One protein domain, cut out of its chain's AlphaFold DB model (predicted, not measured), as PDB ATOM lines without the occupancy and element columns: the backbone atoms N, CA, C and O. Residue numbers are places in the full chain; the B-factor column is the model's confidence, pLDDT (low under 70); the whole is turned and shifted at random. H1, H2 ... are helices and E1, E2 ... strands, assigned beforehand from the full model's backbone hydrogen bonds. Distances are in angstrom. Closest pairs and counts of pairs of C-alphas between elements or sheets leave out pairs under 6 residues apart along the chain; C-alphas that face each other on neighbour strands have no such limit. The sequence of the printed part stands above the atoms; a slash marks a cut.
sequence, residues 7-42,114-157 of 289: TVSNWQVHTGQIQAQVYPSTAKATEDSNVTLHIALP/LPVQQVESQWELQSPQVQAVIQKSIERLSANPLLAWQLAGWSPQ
ATOM      1  N   THR A   7     166.524 153.337 224.894       85.75
ATOM      2  CA  THR A   7     167.869 152.774 224.998       85.75
ATOM      3  C   THR A   7     167.850 151.321 224.536       85.75
ATOM      4  O   THR A   7     167.048 150.533 225.031       85.75
ATOM      5  N   VAL A   8     168.761 150.961 223.625       84.50
ATOM      6  CA  VAL A   8     168.981 149.578 223.166       84.50
ATOM      7  C   VAL A   8     170.314 149.066 223.716       84.50
ATOM      8  O   VAL A   8     171.367 149.651 223.449       84.50
ATOM      9  N   SER A   9     170.284 147.969 224.471       84.75
ATOM     10  CA  SER A   9     171.444 147.328 225.103       84.75
ATOM     11  C   SER A   9     171.445 145.810 224.874       84.75
ATOM     12  O   SER A   9     170.521 145.270 224.269       84.75
ATOM     13  N   ASN A  10     172.514 145.123 225.306       84.75
ATOM     14  CA  ASN A  10     172.670 143.663 225.193       84.75
ATOM     15  C   ASN A  10     172.351 143.102 223.791       84.75
ATOM     16  O   ASN A  10     171.814 142.008 223.652       84.75
ATOM     17  N   TRP A  11     172.686 143.877 222.754       86.25
ATOM     18  CA  TRP A  11     172.445 143.534 221.354       86.25
ATOM     19  C   TRP A  11     173.380 142.399 220.918       86.25
ATOM     20  O   TRP A  11     174.604 142.529 221.012       86.25
ATOM     21  N   GLN A  12     172.796 141.300 220.449       82.88
ATOM     22  CA  GLN A  12     173.463 140.070 220.034       82.88
ATOM     23  C   GLN A  12     172.925 139.601 218.680       82.88
ATOM     24  O   GLN A  12     171.744 139.766 218.367       82.88
ATOM     25  N   VAL A  13     173.805 138.986 217.890       74.69
ATOM     26  CA  VAL A  13     173.508 138.423 216.569       74.69
ATOM     27  C   VAL A  13     173.716 136.916 216.602       74.69
ATOM     28  O   VAL A  13     174.775 136.431 216.996       74.69
ATOM     29  N   HIS A  14     172.720 136.193 216.111       80.88
ATOM     30  CA  HIS A  14     172.747 134.759 215.859       80.88
ATOM     31  C   HIS A  14     172.250 134.504 214.428       80.88
ATOM     32  O   HIS A  14     171.657 135.384 213.807       80.88
ATOM     33  N   THR A  15     172.470 133.312 213.876       80.44
ATOM     34  CA  THR A  15     171.959 132.969 212.539       80.44
ATOM     35  C   THR A  15     170.443 133.179 212.463       80.44
ATOM     36  O   THR A  15     169.696 132.603 213.252       80.44
ATOM     37  N   GLY A  16     169.990 134.021 211.529       71.19
ATOM     38  CA  GLY A  16     168.584 134.384 211.335       71.19
ATOM     39  C   GLY A  16     167.945 135.213 212.458       71.19
ATOM     40  O   GLY A  16     166.736 135.426 212.417       71.19
ATOM     41  N   GLN A  17     168.693 135.668 213.472       79.69
ATOM     42  CA  GLN A  17     168.111 136.295 214.667       79.69
ATOM     43  C   GLN A  17     168.952 137.445 215.239       79.69
ATOM     44  O   GLN A  17     170.165 137.336 215.420       79.69
ATOM     45  N   ILE A  18     168.274 138.524 215.631       77.44
ATOM     46  CA  ILE A  18     168.833 139.591 216.470       77.44
ATOM     47  C   ILE A  18     168.092 139.590 217.799       77.44
ATOM     48  O   ILE A  18     166.865 139.641 217.823       77.44
ATOM     49  N   GLN A  19     168.831 139.583 218.903       83.88
ATOM     50  CA  GLN A  19     168.282 139.736 220.249       83.88
ATOM     51  C   GLN A  19     168.815 141.026 220.860       83.88
ATOM     52  O   GLN A  19     170.005 141.319 220.750       83.88
ATOM     53  N   ALA A  20     167.951 141.817 221.489       83.50
ATOM     54  CA  ALA A  20     168.352 143.029 222.193       83.50
ATOM     55  C   ALA A  20     167.404 143.338 223.353       83.50
ATOM     56  O   ALA A  20     166.246 142.924 223.359       83.50
ATOM     57  N   GLN A  21     167.884 144.123 224.314       85.56
ATOM     58  CA  GLN A  21     167.054 144.717 225.357       85.56
ATOM     59  C   GLN A  21     166.754 146.166 225.014       85.56
ATOM     60  O   GLN A  21     167.667 146.937 224.727       85.56
ATOM     61  N   VAL A  22     165.480 146.546 225.062       84.38
ATOM     62  CA  VAL A  22     165.021 147.903 224.765       84.38
ATOM     63  C   VAL A  22     164.061 148.404 225.841       84.38
ATOM     64  O   VAL A  22     163.048 147.787 226.154       84.38
ATOM     65  N   TYR A  23     164.406 149.548 226.423       84.62
ATOM     66  CA  TYR A  23     163.696 150.170 227.540       84.62
ATOM     67  C   TYR A  23     163.780 151.702 227.425       84.62
ATOM     68  O   TYR A  23     164.680 152.214 226.752       84.62
ATOM     69  N   PRO A  24     162.864 152.466 228.051       84.12
ATOM     70  CA  PRO A  24     162.951 153.926 228.061       84.12
ATOM     71  C   PRO A  24     164.278 154.386 228.675       84.12
ATOM     72  O   PRO A  24     164.703 153.814 229.679       84.12
ATOM     73  N   SER A  25     164.905 155.447 228.163       80.75
ATOM     74  CA  SER A  25     166.197 155.952 228.675       80.75
ATOM     75  C   SER A  25     166.179 156.377 230.157       80.75
ATOM     76  O   SER A  25     167.228 156.543 230.771       80.75
ATOM     77  N   THR A  26     164.994 156.532 230.758       81.06
ATOM     78  CA  THR A  26     164.784 156.811 232.191       81.06
ATOM     79  C   THR A  26     164.614 155.555 233.061       81.06
ATOM     80  O   THR A  26     164.521 155.668 234.284       81.06
ATOM     81  N   ALA A  27     164.560 154.367 232.458       80.62
ATOM     82  CA  ALA A  27     164.311 153.085 233.110       80.62
ATOM     83  C   ALA A  27     165.552 152.169 233.086       80.62
ATOM     84  O   ALA A  27     166.620 152.525 232.588       80.62
ATOM     85  N   LYS A  28     165.410 150.962 233.642       78.00
ATOM     86  CA  LYS A  28     166.394 149.875 233.538       78.00
ATOM     87  C   LYS A  28     165.786 148.703 232.776       78.00
ATOM     88  O   LYS A  28     164.573 148.517 232.827       78.00
ATOM     89  N   ALA A  29     166.640 147.902 232.140       77.00
ATOM     90  CA  ALA A  29     166.235 146.653 231.509       77.00
ATOM     91  C   ALA A  29     165.559 145.697 232.510       77.00
ATOM     92  O   ALA A  29     166.030 145.518 233.638       77.00
ATOM     93  N   THR A  30     164.487 145.062 232.055       77.50
ATOM     94  CA  THR A  30     163.762 143.956 232.697       77.50
ATOM     95  C   THR A  30     163.655 142.784 231.717       77.50
ATOM     96  O   THR A  30     163.970 142.941 230.538       77.50
ATOM     97  N   GLU A  31     163.184 141.613 232.154       68.88
ATOM     98  CA  GLU A  31     162.932 140.486 231.235       68.88
ATOM     99  C   GLU A  31     161.890 140.844 230.155       68.88
ATOM    100  O   GLU A  31     162.062 140.494 228.989       68.88
ATOM    101  N   ASP A  32     160.889 141.658 230.507       71.44
ATOM    102  CA  ASP A  32     159.900 142.231 229.579       71.44
ATOM    103  C   ASP A  32     160.491 143.180 228.522       71.44
ATOM    104  O   ASP A  32     159.807 143.519 227.559       71.44
ATOM    105  N   SER A  33     161.740 143.630 228.700       81.69
ATOM    106  CA  SER A  33     162.448 144.516 227.762       81.69
ATOM    107  C   SER A  33     163.121 143.757 226.609       81.69
ATOM    108  O   SER A  33     163.729 144.389 225.745       81.69
ATOM    109  N   ASN A  34     163.089 142.421 226.609       83.06
ATOM    110  CA  ASN A  34     163.703 141.600 225.567       83.06
ATOM    111  C   ASN A  34     162.894 141.674 224.257       83.06
ATOM    112  O   ASN A  34     161.695 141.392 224.234       83.06
ATOM    113  N   VAL A  35     163.570 141.986 223.152       79.75
ATOM    114  CA  VAL A  35     163.025 141.944 221.790       79.75
ATOM    115  C   VAL A  35     163.903 141.047 220.925       79.75
ATOM    116  O   VAL A  35     165.091 141.317 220.733       79.75
ATOM    117  N   THR A  36     163.288 140.004 220.368       81.88
ATOM    118  CA  THR A  36     163.905 139.099 219.395       81.88
ATOM    119  C   THR A  36     163.323 139.368 218.011       81.88
ATOM    120  O   THR A  36     162.124 139.185 217.790       81.88
ATOM    121  N   LEU A  37     164.165 139.793 217.070       74.88
ATOM    122  CA  LEU A  37     163.831 139.928 215.654       74.88
ATOM    123  C   LEU A  37     164.267 138.661 214.917       74.88
ATOM    124  O   LEU A  37     165.453 138.332 214.911       74.88
ATOM    125  N   HIS A  38     163.328 137.986 214.262       75.62
ATOM    126  CA  HIS A  38     163.608 136.893 213.333       75.62
ATOM    127  C   HIS A  38     163.701 137.445 211.921       75.62
ATOM    128  O   HIS A  38     162.846 138.213 211.471       75.62
ATOM    129  N   ILE A  39     164.754 137.049 211.230       72.81
ATOM    130  CA  ILE A  39     165.184 137.595 209.955       72.81
ATOM    131  C   ILE A  39     165.182 136.465 208.928       72.81
ATOM    132  O   ILE A  39     165.660 135.365 209.208       72.81
ATOM    133  N   ALA A  40     164.648 136.738 207.736       67.38
ATOM    134  CA  ALA A  40     164.688 135.782 206.636       67.38
ATOM    135  C   ALA A  40     166.142 135.398 206.330       67.38
ATOM    136  O   ALA A  40     166.965 136.272 206.050       67.38
ATOM    137  N   LEU A  41     166.453 134.103 206.343       71.38
ATOM    138  CA  LEU A  41     167.717 133.632 205.784       71.38
ATOM    139  C   LEU A  41     167.685 133.800 204.256       71.38
ATOM    140  O   LEU A  41     166.639 133.549 203.651       71.38
ATOM    141  N   PRO A  42     168.805 134.197 203.626       67.44
ATOM    142  CA  PRO A  42     168.888 134.265 202.174       67.44
ATOM    143  C   PRO A  42     168.711 132.872 201.562       67.44
ATOM    144  O   PRO A  42     169.157 131.867 202.125       67.44
ATOM    145  N   LEU A 114     168.051 142.005 204.866       53.38
ATOM    146  CA  LEU A 114     167.347 140.780 205.201       53.38
ATOM    147  C   LEU A 114     166.048 141.178 205.935       53.38
ATOM    148  O   LEU A 114     166.119 141.841 206.977       53.38
ATOM    149  N   PRO A 115     164.857 140.857 205.399       55.69
ATOM    150  CA  PRO A 115     163.607 141.339 205.967       55.69
ATOM    151  C   PRO A 115     163.323 140.675 207.319       55.69
ATOM    152  O   PRO A 115     163.436 139.455 207.467       55.69
ATOM    153  N   VAL A 116     162.899 141.480 208.297       58.38
ATOM    154  CA  VAL A 116     162.365 140.982 209.573       58.38
ATOM    155  C   VAL A 116     161.020 140.314 209.290       58.38
ATOM    156  O   VAL A 116     160.078 140.978 208.858       58.38
ATOM    157  N   GLN A 117     160.933 139.004 209.511       60.66
ATOM    158  CA  GLN A 117     159.728 138.209 209.246       60.66
ATOM    159  C   GLN A 117     158.813 138.104 210.466       60.66
ATOM    160  O   GLN A 117     157.593 138.087 210.319       60.66
ATOM    161  N   GLN A 118     159.389 138.027 211.666       63.47
ATOM    162  CA  GLN A 118     158.642 137.802 212.901       63.47
ATOM    163  C   GLN A 118     159.346 138.477 214.080       63.47
ATOM    164  O   GLN A 118     160.570 138.597 214.110       63.47
ATOM    165  N   VAL A 119     158.565 138.914 215.065       58.75
ATOM    166  CA  VAL A 119     159.070 139.426 216.339       58.75
ATOM    167  C   VAL A 119     158.607 138.472 217.432       58.75
ATOM    168  O   VAL A 119     157.408 138.299 217.634       58.75
ATOM    169  N   GLU A 120     159.545 137.853 218.144       58.72
ATOM    170  CA  GLU A 120     159.253 137.107 219.372       58.72
ATOM    171  C   GLU A 120     159.364 138.058 220.561       58.72
ATOM    172  O   GLU A 120     160.348 138.097 221.297       58.72
ATOM    173  N   SER A 121     158.334 138.886 220.706       59.88
ATOM    174  CA  SER A 121     158.071 139.667 221.907       59.88
ATOM    175  C   SER A 121     156.568 139.921 222.010       59.88
ATOM    176  O   SER A 121     155.812 139.681 221.071       59.88
ATOM    177  N   GLN A 122     156.141 140.467 223.140       59.66
ATOM    178  CA  GLN A 122     154.781 140.968 223.356       59.66
ATOM    179  C   GLN A 122     154.428 142.208 222.496       59.66
ATOM    180  O   GLN A 122     153.335 142.755 222.640       59.66
ATOM    181  N   TRP A 123     155.340 142.698 221.647       63.50
ATOM    182  CA  TRP A 123     155.230 143.986 220.960       63.50
ATOM    183  C   TRP A 123     155.107 143.840 219.438       63.50
ATOM    184  O   TRP A 123     155.784 143.031 218.804       63.50
ATOM    185  N   GLU A 124     154.252 144.673 218.842       66.75
ATOM    186  CA  GLU A 124     154.008 144.686 217.399       66.75
ATOM    187  C   GLU A 124     155.218 145.212 216.612       66.75
ATOM    188  O   GLU A 124     155.987 146.045 217.094       66.75
ATOM    189  N   LEU A 125     155.346 144.790 215.352       62.88
ATOM    190  CA  LEU A 125     156.465 145.149 214.467       62.88
ATOM    191  C   LEU A 125     156.551 146.667 214.174       62.88
ATOM    192  O   LEU A 125     157.621 147.196 213.880       62.88
ATOM    193  N   GLN A 126     155.430 147.382 214.313       69.50
ATOM    194  CA  GLN A 126     155.325 148.843 214.188       69.50
ATOM    195  C   GLN A 126     155.527 149.594 215.521       69.50
ATOM    196  O   GLN A 126     155.448 150.821 215.550       69.50
ATOM    197  N   SER A 127     155.775 148.894 216.636       75.88
ATOM    198  CA  SER A 127     155.994 149.547 217.932       75.88
ATOM    199  C   SER A 127     157.275 150.403 217.931       75.88
ATOM    200  O   SER A 127     158.293 149.977 217.370       75.88
ATOM    201  N   PRO A 128     157.278 151.584 218.587       75.50
ATOM    202  CA  PRO A 128     158.454 152.458 218.667       75.50
ATOM    203  C   PRO A 128     159.728 151.748 219.139       75.50
ATOM    204  O   PRO A 128     160.829 152.062 218.692       75.50
ATOM    205  N   GLN A 129     159.579 150.757 220.017       79.81
ATOM    206  CA  GLN A 129     160.690 149.995 220.569       79.81
ATOM    207  C   GLN A 129     161.289 148.998 219.573       79.81
ATOM    208  O   GLN A 129     162.511 148.912 219.458       79.81
ATOM    209  N   VAL A 130     160.451 148.266 218.829       74.62
ATOM    210  CA  VAL A 130     160.927 147.381 217.755       74.62
ATOM    211  C   VAL A 130     161.619 148.212 216.676       74.62
ATOM    212  O   VAL A 130     162.697 147.836 216.221       74.62
ATOM    213  N   GLN A 131     161.083 149.391 216.345       78.00
ATOM    214  CA  GLN A 131     161.730 150.334 215.429       78.00
ATOM    215  C   GLN A 131     163.091 150.829 215.955       78.00
ATOM    216  O   GLN A 131     164.052 150.878 215.188       78.00
ATOM    217  N   ALA A 132     163.232 151.100 217.258       79.69
ATOM    218  CA  ALA A 132     164.526 151.438 217.860       79.69
ATOM    219  C   ALA A 132     165.551 150.289 217.746       79.69
ATOM    220  O   ALA A 132     166.717 150.533 217.425       79.69
ATOM    221  N   VAL A 133     165.132 149.032 217.942       76.00
ATOM    222  CA  VAL A 133     166.004 147.854 217.760       76.00
ATOM    223  C   VAL A 133     166.367 147.647 216.285       76.00
ATOM    224  O   VAL A 133     167.531 147.375 215.989       76.00
ATOM    225  N   ILE A 134     165.427 147.826 215.351       75.88
ATOM    226  CA  ILE A 134     165.685 147.765 213.901       75.88
ATOM    227  C   ILE A 134     166.707 148.833 213.498       75.88
ATOM    228  O   ILE A 134     167.738 148.494 212.920       75.88
ATOM    229  N   GLN A 135     166.488 150.096 213.872       75.69
ATOM    230  CA  GLN A 135     167.405 151.195 213.562       75.69
ATOM    231  C   GLN A 135     168.804 150.932 214.139       75.69
ATOM    232  O   GLN A 135     169.804 151.073 213.431       75.69
ATOM    233  N   LYS A 136     168.892 150.447 215.388       76.88
ATOM    234  CA  LYS A 136     170.186 150.119 216.000       76.88
ATOM    235  C   LYS A 136     170.884 148.942 215.328       76.88
ATOM    236  O   LYS A 136     172.114 148.906 215.280       76.88
ATOM    237  N   SER A 137     170.111 148.003 214.792       71.94
ATOM    238  CA  SER A 137     170.623 146.877 214.018       71.94
ATOM    239  C   SER A 137     171.183 147.339 212.678       71.94
ATOM    240  O   SER A 137     172.303 146.963 212.349       71.94
ATOM    241  N   ILE A 138     170.485 148.221 211.952       69.31
ATOM    242  CA  ILE A 138     170.989 148.820 210.705       69.31
ATOM    243  C   ILE A 138     172.335 149.514 210.960       69.31
ATOM    244  O   ILE A 138     173.315 149.193 210.293       69.31
ATOM    245  N   GLU A 139     172.433 150.368 211.985       68.38
ATOM    246  CA  GLU A 139     173.700 151.017 212.365       68.38
ATOM    247  C   GLU A 139     174.832 150.011 212.642       68.38
ATOM    248  O   GLU A 139     175.949 150.172 212.145       68.38
ATOM    249  N   ARG A 140     174.563 148.969 213.441       66.00
ATOM    250  CA  ARG A 140     175.559 147.958 213.842       66.00
ATOM    251  C   ARG A 140     176.037 147.110 212.663       66.00
ATOM    252  O   ARG A 140     177.238 146.863 212.556       66.00
ATOM    253  N   LEU A 141     175.127 146.698 211.784       63.06
ATOM    254  CA  LEU A 141     175.432 145.901 210.592       63.06
ATOM    255  C   LEU A 141     176.185 146.732 209.543       63.06
ATOM    256  O   LEU A 141     177.171 146.262 208.980       63.06
ATOM    257  N   SER A 142     175.810 148.001 209.345       58.47
ATOM    258  CA  SER A 142     176.565 148.934 208.498       58.47
ATOM    259  C   SER A 142     177.945 149.277 209.075       58.47
ATOM    260  O   SER A 142     178.879 149.564 208.322       58.47
ATOM    261  N   ALA A 143     178.120 149.244 210.399       56.97
ATOM    262  CA  ALA A 143     179.424 149.423 211.031       56.97
ATOM    263  C   ALA A 143     180.337 148.198 210.840       56.97
ATOM    264  O   ALA A 143     181.513 148.384 210.525       56.97
ATOM    265  N   ASN A 144     179.809 146.976 210.976       59.25
ATOM    266  CA  ASN A 144     180.559 145.724 210.842       59.25
ATOM    267  C   ASN A 144     179.844 144.717 209.907       59.25
ATOM    268  O   ASN A 144     178.971 143.974 210.367       59.25
ATOM    269  N   PRO A 145     180.259 144.629 208.624       61.16
ATOM    270  CA  PRO A 145     179.670 143.717 207.642       61.16
ATOM    271  C   PRO A 145     179.727 142.226 208.012       61.16
ATOM    272  O   PRO A 145     178.857 141.473 207.583       61.16
ATOM    273  N   LEU A 146     180.685 141.775 208.839       62.12
ATOM    274  CA  LEU A 146     180.752 140.364 209.257       62.12
ATOM    275  C   LEU A 146     179.526 139.923 210.065       62.12
ATOM    276  O   LEU A 146     179.140 138.758 210.014       62.12
ATOM    277  N   LEU A 147     178.863 140.855 210.751       63.59
ATOM    278  CA  LEU A 147     177.623 140.572 211.473       63.59
ATOM    279  C   LEU A 147     176.451 140.287 210.518       63.59
ATOM    280  O   LEU A 147     175.567 139.509 210.866       63.59
ATOM    281  N   ALA A 148     176.448 140.862 209.310       65.31
ATOM    282  CA  ALA A 148     175.443 140.549 208.292       65.31
ATOM    283  C   ALA A 148     175.648 139.135 207.722       65.31
ATOM    284  O   ALA A 148     174.677 138.405 207.525       65.31
ATOM    285  N   TRP A 149     176.903 138.705 207.550       66.50
ATOM    286  CA  TRP A 149     177.231 137.329 207.160       66.50
ATOM    287  C   TRP A 149     176.848 136.310 208.243       66.50
ATOM    288  O   TRP A 149     176.249 135.280 207.931       66.50
ATOM    289  N   GLN A 150     177.084 136.642 209.517       68.44
ATOM    290  CA  GLN A 150     176.644 135.830 210.656       68.44
ATOM    291  C   GLN A 150     175.111 135.719 210.735       68.44
ATOM    292  O   GLN A 150     174.599 134.627 210.971       68.44
ATOM    293  N   LEU A 151     174.367 136.803 210.468       66.50
ATOM    294  CA  LEU A 151     172.901 136.756 210.335       66.50
ATOM    295  C   LEU A 151     172.445 135.852 209.187       66.50
ATOM    296  O   LEU A 151     171.523 135.061 209.368       66.50
ATOM    297  N   ALA A 152     173.099 135.940 208.028       67.06
ATOM    298  CA  ALA A 152     172.815 135.114 206.855       67.06
ATOM    299  C   ALA A 152     173.180 133.621 207.031       67.06
ATOM    300  O   ALA A 152     172.784 132.792 206.210       67.06
ATOM    301  N   GLY A 153     173.887 133.269 208.111       64.81
ATOM    302  CA  GLY A 153     174.203 131.893 208.497       64.81
ATOM    303  C   GLY A 153     175.622 131.427 208.188       64.81
ATOM    304  O   GLY A 153     175.908 130.241 208.358       64.81
ATOM    305  N   TRP A 154     176.524 132.326 207.794       64.12
ATOM    306  CA  TRP A 154     177.943 132.009 207.650       64.12
ATOM    307  C   TRP A 154     178.734 132.405 208.896       64.12
ATOM    308  O   TRP A 154     178.756 133.569 209.295       64.12
ATOM    309  N   SER A 155     179.461 131.449 209.477       64.94
ATOM    310  CA  SER A 155     180.572 131.793 210.366       64.94
ATOM    311  C   SER A 155     181.745 132.352 209.542       64.94
ATOM    312  O   SER A 155     181.870 132.006 208.362       64.94
ATOM    313  N   PRO A 156     182.647 133.155 210.137       56.47
ATOM    314  CA  PRO A 156     183.854 133.626 209.451       56.47
ATOM    315  C   PRO A 156     184.694 132.485 208.852       56.47
ATOM    316  O   PRO A 156     185.234 132.617 207.757       56.47
ATOM    317  N   GLN A 157     184.757 131.335 209.532       55.44
ATOM    318  CA  GLN A 157     185.497 130.156 209.075       55.44
ATOM    319  C   GLN A 157     184.849 129.512 207.841       55.44
ATOM    320  O   GLN A 157     185.553 129.153 206.898       55.44
TER     321      GLN A 157
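AT A GLANCE: This is residues 7 to 42 and 114 to 157 of the 289 residues of an uncharacterized protein of Paenibacillus sp. CFBP13512 (UniProt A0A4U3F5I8). A twisted four-stranded sheet has the long helix H1 packed over one face and the short helix H2 on the same face nearer one end, making two layers, helices on one face of a sheet. The 80 printed residues run E1, E2, E3, E4, H1, H2; the sheet's order is E1 - E2 - E3 - E4, all antiparallel, and the class is mixed, helices and strands. The whole is compact, with a radius of gyration of the C-alphas of 12.4 A, yet elongated in outline, spanning 40 by 22 by 19 A.

IN THESE COORDINATES: Find C-alpha 7 at (167.869, 152.774, 224.998); from there E1 runs to residue 14, 20.8 A, and bends by 55 degrees at residue 10. E2, residues 17 to 24, covers 22.7 A, and E3 is residues 34 to 39. Beyond the cut come E4, residues 116 to 120, and H1, residues 128 to 143, 22.5 A. H2, residues 146 to 152, ends at C-alpha 152, (172.815, 135.114, 206.855).

HOW THE PARTS SIT: E1, E2 and E3 form a meander, each strand the antiparallel neighbour of the one before; E1 and E2 are a hairpin, as are E2 and E3. Look for N 9 and O 21 at 2.8 A, N 18 and O 37 at 2.9 A, and, between E3 and E4, N 38 and O 118 at 2.8 A, within hydrogen-bond range. The edge strands E1 and E4 are apart. H1 is on the sheet; its closest C-alphas to E2 are Gln 129 and Val 22, 6.4 A. H2 lies over E1 at a height over the sheet of 7.2 A, across the strands at 64 degrees on the local plane; the closest C-alphas are His 14 and Leu 151, 5.9 A. H1 and H2 are close but not clearly touching, Leu 141 to Ala 148 being their closest C-alphas at 5.8 A. In both helices every O i to N i+4 pair is within hydrogen-bond range.

THE WHOLE: The farthest C-alphas, Thr 26 and Gln 157, are 40.9 A apart. Residues 43 to 113 are not printed; C-alphas 42 and 114 are 7.3 A apart across this cut. Of the links printed whole, none is long. Mean pLDDT of the printed part is 71.9, with residues 114 to 126 and 138 to 157 among those under 70.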